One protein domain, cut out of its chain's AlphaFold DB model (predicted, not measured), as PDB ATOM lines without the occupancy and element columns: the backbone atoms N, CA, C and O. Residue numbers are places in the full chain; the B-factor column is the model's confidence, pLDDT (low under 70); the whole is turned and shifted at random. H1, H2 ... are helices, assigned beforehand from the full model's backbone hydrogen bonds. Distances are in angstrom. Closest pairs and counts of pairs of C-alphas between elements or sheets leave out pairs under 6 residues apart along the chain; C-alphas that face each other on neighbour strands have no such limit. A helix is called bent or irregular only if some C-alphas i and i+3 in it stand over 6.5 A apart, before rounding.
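What this domain is: This is residues 772 to 814 of the 814 residues of an uncharacterized protein of Heliocybe sulcata (UniProt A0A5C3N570). A long helix, H1, and a short one, H2, stand at the two ends of a drawn-out rod, joined by a link that makes a turn near Gly 794 and then runs out to H2. The two helices stay apart, and H1 from residues 772 to 785 and the stretch 800 to 814, which holds H2, stand free. The printed part has 43 residues with two named helices, H1 then H2, and no named strand; its class is all helix. It is extended, with a radius of gyration of the C-alphas of 18.2 A, and the C-alphas span 58 by 21 by 9 A.

How they stand to each other: Start with H1, residues 772 to 789, and go on along the backbone to H2, residues 806 to 812. H1 and H2 are apart, with no C-alpha of the one within 8 A of the other. Look at the O and N atoms: in H2 every O i to N i+4 pair is within hydrogen-bond range, and in H1 13 of 14 are.

Where its parts are: Find C-alpha 772 at (-10.810, 45.358, -3.521); from there H1 runs 25.7 A to C-alpha 789 at (-28.914, 27.288, -5.843). Residues 790 to 805 follow with no named element. H2 begins at Pro 806 and ends at Phe 812, with C-alpha 812 at (-56.219, 16.321, -13.320). Neither helix is bent.

The domain as a whole: The two C-alphas farthest apart are those of Glu 772 and Gly 814, at 59.1 A; Gly 814 is the chain's last residue. The printed part has no cut. The link from H1 to H2, 16 residues, is long. Read the B-factor column for the model's pLDDT: its mean over the printed part is 91.0, and residue 814 is under 70.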
ATOM      1  N   GLU A 772     -11.122  46.787  -3.609       88.06
ATOM      2  CA  GLU A 772     -10.810  45.358  -3.521       88.06
ATOM      3  C   GLU A 772     -11.655  44.624  -2.460       88.06
ATOM      4  O   GLU A 772     -12.339  43.658  -2.804       88.06
ATOM      5  N   ASP A 773     -11.798  45.186  -1.250       88.94
ATOM      6  CA  ASP A 773     -12.682  44.680  -0.179       88.94
ATOM      7  C   ASP A 773     -14.150  44.515  -0.621       88.94
ATOM      8  O   ASP A 773     -14.814  43.521  -0.321       88.94
ATOM      9  N   LYS A 774     -14.677  45.501  -1.360       91.81
ATOM     10  CA  LYS A 774     -16.060  45.501  -1.869       91.81
ATOM     11  C   LYS A 774     -16.223  44.522  -3.026       91.81
ATOM     12  O   LYS A 774     -17.303  43.960  -3.189       91.81
ATOM     13  N   SER A 775     -15.176  44.323  -3.828       93.19
ATOM     14  CA  SER A 775     -15.151  43.290  -4.865       93.19
ATOM     15  C   SER A 775     -15.168  41.890  -4.236       93.19
ATOM     16  O   SER A 775     -15.886  41.010  -4.714       93.19
ATOM     17  N   TRP A 776     -14.474  41.716  -3.105       94.56
ATOM     18  CA  TRP A 776     -14.404  40.471  -2.350       94.56
ATOM     19  C   TRP A 776     -15.740  40.139  -1.670       94.56
ATOM     20  O   TRP A 776     -16.278  39.059  -1.897       94.56
ATOM     21  N   ASP A 777     -16.358  41.090  -0.959       95.81
ATOM     22  CA  ASP A 777     -17.717  40.956  -0.398       95.81
ATOM     23  C   ASP A 777     -18.773  40.704  -1.499       95.81
ATOM     24  O   ASP A 777     -19.642  39.837  -1.367       95.81
ATOM     25  N   ALA A 778     -18.677  41.383  -2.649       95.56
ATOM     26  CA  ALA A 778     -19.547  41.110  -3.795       95.56
ATOM     27  C   ALA A 778     -19.360  39.684  -4.352       95.56
ATOM     28  O   ALA A 778     -20.354  39.024  -4.681       95.56
ATOM     29  N   ARG A 779     -18.114  39.188  -4.414       96.12
ATOM     30  CA  ARG A 779     -17.768  37.818  -4.823       96.12
ATOM     31  C   ARG A 779     -18.275  36.791  -3.809       96.12
ATOM     32  O   ARG A 779     -18.921  35.830  -4.218       96.12
ATOM     33  N   GLU A 780     -18.094  37.010  -2.509       97.38
ATOM     34  CA  GLU A 780     -18.608  36.129  -1.452       97.38
ATOM     35  C   GLU A 780     -20.146  36.049  -1.500       97.38
ATOM     36  O   GLU A 780     -20.724  34.960  -1.507       97.38
ATOM     37  N   ARG A 781     -20.837  37.189  -1.648       96.94
ATOM     38  CA  ARG A 781     -22.302  37.243  -1.829       96.94
ATOM     39  C   ARG A 781     -22.781  36.628  -3.139       96.94
ATOM     40  O   ARG A 781     -23.958  36.276  -3.238       96.94
ATOM     41  N   PHE A 782     -21.941  36.547  -4.167       97.00
ATOM     42  CA  PHE A 782     -22.245  35.798  -5.385       97.00
ATOM     43  C   PHE A 782     -22.091  34.293  -5.136       97.00
ATOM     44  O   PHE A 782     -23.065  33.559  -5.296       97.00
ATOM     45  N   MET A 783     -20.939  33.852  -4.624       96.94
ATOM     46  CA  MET A 783     -20.663  32.445  -4.304       96.94
ATOM     47  C   MET A 783     -21.689  31.868  -3.317       96.94
ATOM     48  O   MET A 783     -22.225  30.793  -3.566       96.94
ATOM     49  N   ARG A 784     -22.076  32.605  -2.264       96.75
ATOM     50  CA  ARG A 784     -23.127  32.194  -1.309       96.75
ATOM     51  C   ARG A 784     -24.523  32.096  -1.947       96.75
ATOM     52  O   ARG A 784     -25.339  31.309  -1.479       96.75
ATOM     53  N   ARG A 785     -24.817  32.851  -3.016       95.19
ATOM     54  CA  ARG A 785     -26.071  32.708  -3.787       95.19
ATOM     55  C   ARG A 785     -26.031  31.515  -4.739       95.19
ATOM     56  O   ARG A 785     -27.026  30.805  -4.828       95.19
ATOM     57  N   VAL A 786     -24.896  31.260  -5.389       95.44
ATOM     58  CA  VAL A 786     -24.687  30.053  -6.208       95.44
ATOM     59  C   VAL A 786     -24.765  28.798  -5.328       95.44
ATOM     60  O   VAL A 786     -25.536  27.895  -5.623       95.44
ATOM     61  N   ALA A 787     -24.094  28.784  -4.175       94.75
ATOM     62  CA  ALA A 787     -24.159  27.689  -3.202       94.75
ATOM     63  C   ALA A 787     -25.550  27.488  -2.559       94.75
ATOM     64  O   ALA A 787     -25.807  26.436  -1.991       94.75
ATOM     65  N   ALA A 788     -26.461  28.464  -2.648       94.00
ATOM     66  CA  ALA A 788     -27.863  28.298  -2.245       94.00
ATOM     67  C   ALA A 788     -28.765  27.754  -3.378       94.00
ATOM     68  O   ALA A 788     -29.887  27.312  -3.111       94.00
ATOM     69  N   LEU A 789     -28.279  27.806  -4.626       94.81
ATOM     70  CA  LEU A 789     -28.914  27.288  -5.843       94.81
ATOM     71  C   LEU A 789     -28.528  25.834  -6.148       94.81
ATOM     72  O   LEU A 789     -29.273  25.155  -6.846       94.81
ATOM     73  N   TYR A 790     -27.418  25.338  -5.603       95.69
ATOM     74  CA  TYR A 790     -27.044  23.923  -5.647       95.69
ATOM     75  C   TYR A 790     -27.239  23.276  -4.273       95.69
ATOM     76  O   TYR A 790     -27.056  23.904  -3.232       95.69
ATOM     77  N   GLU A 791     -27.642  22.011  -4.258       93.69
ATOM     78  CA  GLU A 791     -27.582  21.169  -3.068       93.69
ATOM     79  C   GLU A 791     -26.149  20.647  -2.876       93.69
ATOM     80  O   GLU A 791     -25.378  20.555  -3.829       93.69
ATOM     81  N   GLU A 792     -25.805  20.230  -1.656       92.19
ATOM     82  CA  GLU A 792     -24.485  19.667  -1.300       92.19
ATOM     83  C   GLU A 792     -24.096  18.433  -2.145       92.19
ATOM     84  O   GLU A 792     -22.926  18.092  -2.281       92.19
ATOM     85  N   THR A 793     -25.075  17.804  -2.804       93.38
ATOM     86  CA  THR A 793     -24.893  16.717  -3.783       93.38
ATOM     87  C   THR A 793     -24.436  17.184  -5.177       93.38
ATOM     88  O   THR A 793     -24.390  16.378  -6.108       93.38
ATOM     89  N   GLY A 794     -24.172  18.483  -5.369       92.56
ATOM     90  CA  GLY A 794     -23.839  19.097  -6.660       92.56
ATOM     91  C   GLY A 794     -25.025  19.235  -7.624       92.56
ATOM     92  O   GLY A 794     -24.857  19.693  -8.753       92.56
ATOM     93  N   ARG A 795     -26.238  18.845  -7.211       91.94
ATOM     94  CA  ARG A 795     -27.456  18.965  -8.024       91.94
ATOM     95  C   ARG A 795     -28.062  20.352  -7.876       91.94
ATOM     96  O   ARG A 795     -28.155  20.866  -6.767       91.94
ATOM     97  N   GLU A 796     -28.504  20.942  -8.983       91.69
ATOM     98  CA  GLU A 796     -29.267  22.191  -8.942       91.69
ATOM     99  C   GLU A 796     -30.551  21.971  -8.132       91.69
ATOM    100  O   GLU A 796     -31.330  21.052  -8.401       91.69
ATOM    101  N   LYS A 797     -30.750  22.805  -7.115       93.44
ATOM    102  CA  LYS A 797     -31.898  22.767  -6.222       93.44
ATOM    103  C   LYS A 797     -33.105  23.313  -6.986       93.44
ATOM    104  O   LYS A 797     -33.158  24.523  -7.218       93.44
ATOM    105  N   PRO A 798     -34.083  22.475  -7.378       87.00
ATOM    106  CA  PRO A 798     -35.166  22.932  -8.235       87.00
ATOM    107  C   PRO A 798     -35.922  24.075  -7.542       87.00
ATOM    108  O   PRO A 798     -36.286  23.932  -6.365       87.00
ATOM    109  N   PRO A 799     -36.168  25.210  -8.229       86.62
ATOM    110  CA  PRO A 799     -36.828  26.357  -7.618       86.62
ATOM    111  C   PRO A 799     -38.181  25.917  -7.044       86.62
ATOM    112  O   PRO A 799     -38.877  25.119  -7.681       86.62
ATOM    113  N   PRO A 800     -38.564  26.382  -5.838       86.38
ATOM    114  CA  PRO A 800     -39.656  25.795  -5.068       86.38
ATOM    115  C   PRO A 800     -40.995  25.952  -5.797       86.38
ATOM    116  O   PRO A 800     -41.667  26.976  -5.681       86.38
ATOM    117  N   VAL A 801     -41.369  24.910  -6.549       89.50
ATOM    118  CA  VAL A 801     -42.527  24.908  -7.445       89.50
ATOM    119  C   VAL A 801     -43.773  25.315  -6.653       89.50
ATOM    120  O   VAL A 801     -44.110  24.639  -5.672       89.50
ATOM    121  N   PRO A 802     -44.473  26.400  -7.044       91.19
ATOM    122  CA  PRO A 802     -45.666  26.853  -6.347       91.19
ATOM    123  C   PRO A 802     -46.663  25.705  -6.188       91.19
ATOM    124  O   PRO A 802     -47.075  25.085  -7.170       91.19
ATOM    125  N   LYS A 803     -47.023  25.394  -4.937       89.50
ATOM    126  CA  LYS A 803     -47.876  24.244  -4.604       89.50
ATOM    127  C   LYS A 803     -49.217  24.380  -5.328       89.50
ATOM    128  O   LYS A 803     -50.060  25.170  -4.906       89.50
ATOM    129  N   LEU A 804     -49.395  23.610  -6.407       86.75
ATOM    130  CA  LEU A 804     -50.602  23.632  -7.233       86.75
ATOM    131  C   LEU A 804     -51.847  23.481  -6.356       86.75
ATOM    132  O   LEU A 804     -51.944  22.547  -5.554       86.75
ATOM    133  N   ASP A 805     -52.788  24.412  -6.525       92.00
ATOM    134  CA  ASP A 805     -53.999  24.512  -5.712       92.00
ATOM    135  C   ASP A 805     -54.707  23.139  -5.681       92.00
ATOM    136  O   ASP A 805     -54.966  22.566  -6.746       92.00
ATOM    137  N   PRO A 806     -55.025  22.557  -4.506       90.19
ATOM    138  CA  PRO A 806     -55.443  21.151  -4.408       90.19
ATOM    139  C   PRO A 806     -56.730  20.834  -5.188       90.19
ATOM    140  O   PRO A 806     -56.983  19.677  -5.521       90.19
ATOM    141  N   LYS A 807     -57.510  21.864  -5.543       89.06
ATOM    142  CA  LYS A 807     -58.665  21.785  -6.449       89.06
ATOM    143  C   LYS A 807     -58.272  21.386  -7.879       89.06
ATOM    144  O   LYS A 807     -59.013  20.653  -8.520       89.06
ATOM    145  N   LEU A 808     -57.124  21.862  -8.369       86.12
ATOM    146  CA  LEU A 808     -56.580  21.515  -9.684       86.12
ATOM    147  C   LEU A 808     -55.984  20.107  -9.665       86.12
ATOM    148  O   LEU A 808     -56.283  19.314 -10.554       86.12
ATOM    149  N   LYS A 809     -55.235  19.746  -8.610       88.69
ATOM    150  CA  LYS A 809     -54.709  18.378  -8.455       88.69
ATOM    151  C   LYS A 809     -55.835  17.334  -8.441       88.69
ATOM    152  O   LYS A 809     -55.716  16.310  -9.100       88.69
ATOM    153  N   ALA A 810     -56.964  17.636  -7.794       89.81
ATOM    154  CA  ALA A 810     -58.166  16.796  -7.806       89.81
ATOM    155  C   ALA A 810     -58.972  16.814  -9.128       89.81
ATOM    156  O   ALA A 810     -59.930  16.058  -9.251       89.81
ATOM    157  N   LYS A 811     -58.626  17.675 -10.099       89.12
ATOM    158  CA  LYS A 811     -59.270  17.749 -11.425       89.12
ATOM    159  C   LYS A 811     -58.456  17.055 -12.528       89.12
ATOM    160  O   LYS A 811     -59.035  16.661 -13.531       89.12
ATOM    161  N   PHE A 812     -57.140  16.927 -12.346       84.50
ATOM    162  CA  PHE A 812     -56.219  16.321 -13.320       84.50
ATOM    163  C   PHE A 812     -55.575  15.002 -12.851       84.50
ATOM    164  O   PHE A 812     -54.922  14.340 -13.646       84.50
ATOM    165  N   GLY A 813     -55.726  14.627 -11.576       78.94
ATOM    166  CA  GLY A 813     -55.238  13.361 -11.015       78.94
ATOM    167  C   GLY A 813     -56.360  12.352 -10.767       78.94
ATOM    168  O   GLY A 813     -56.501  11.893  -9.633       78.94
ATOM    169  N   GLY A 814     -57.177  12.075 -11.787       60.75
ATOM    170  CA  GLY A 814     -58.284  11.113 -11.764       60.75
ATOM    171  C   GLY A 814     -58.360  10.331 -13.064       60.75
ATOM    172  O   GLY A 814     -58.073  10.956 -14.108       60.75
TER     173      GLY A 814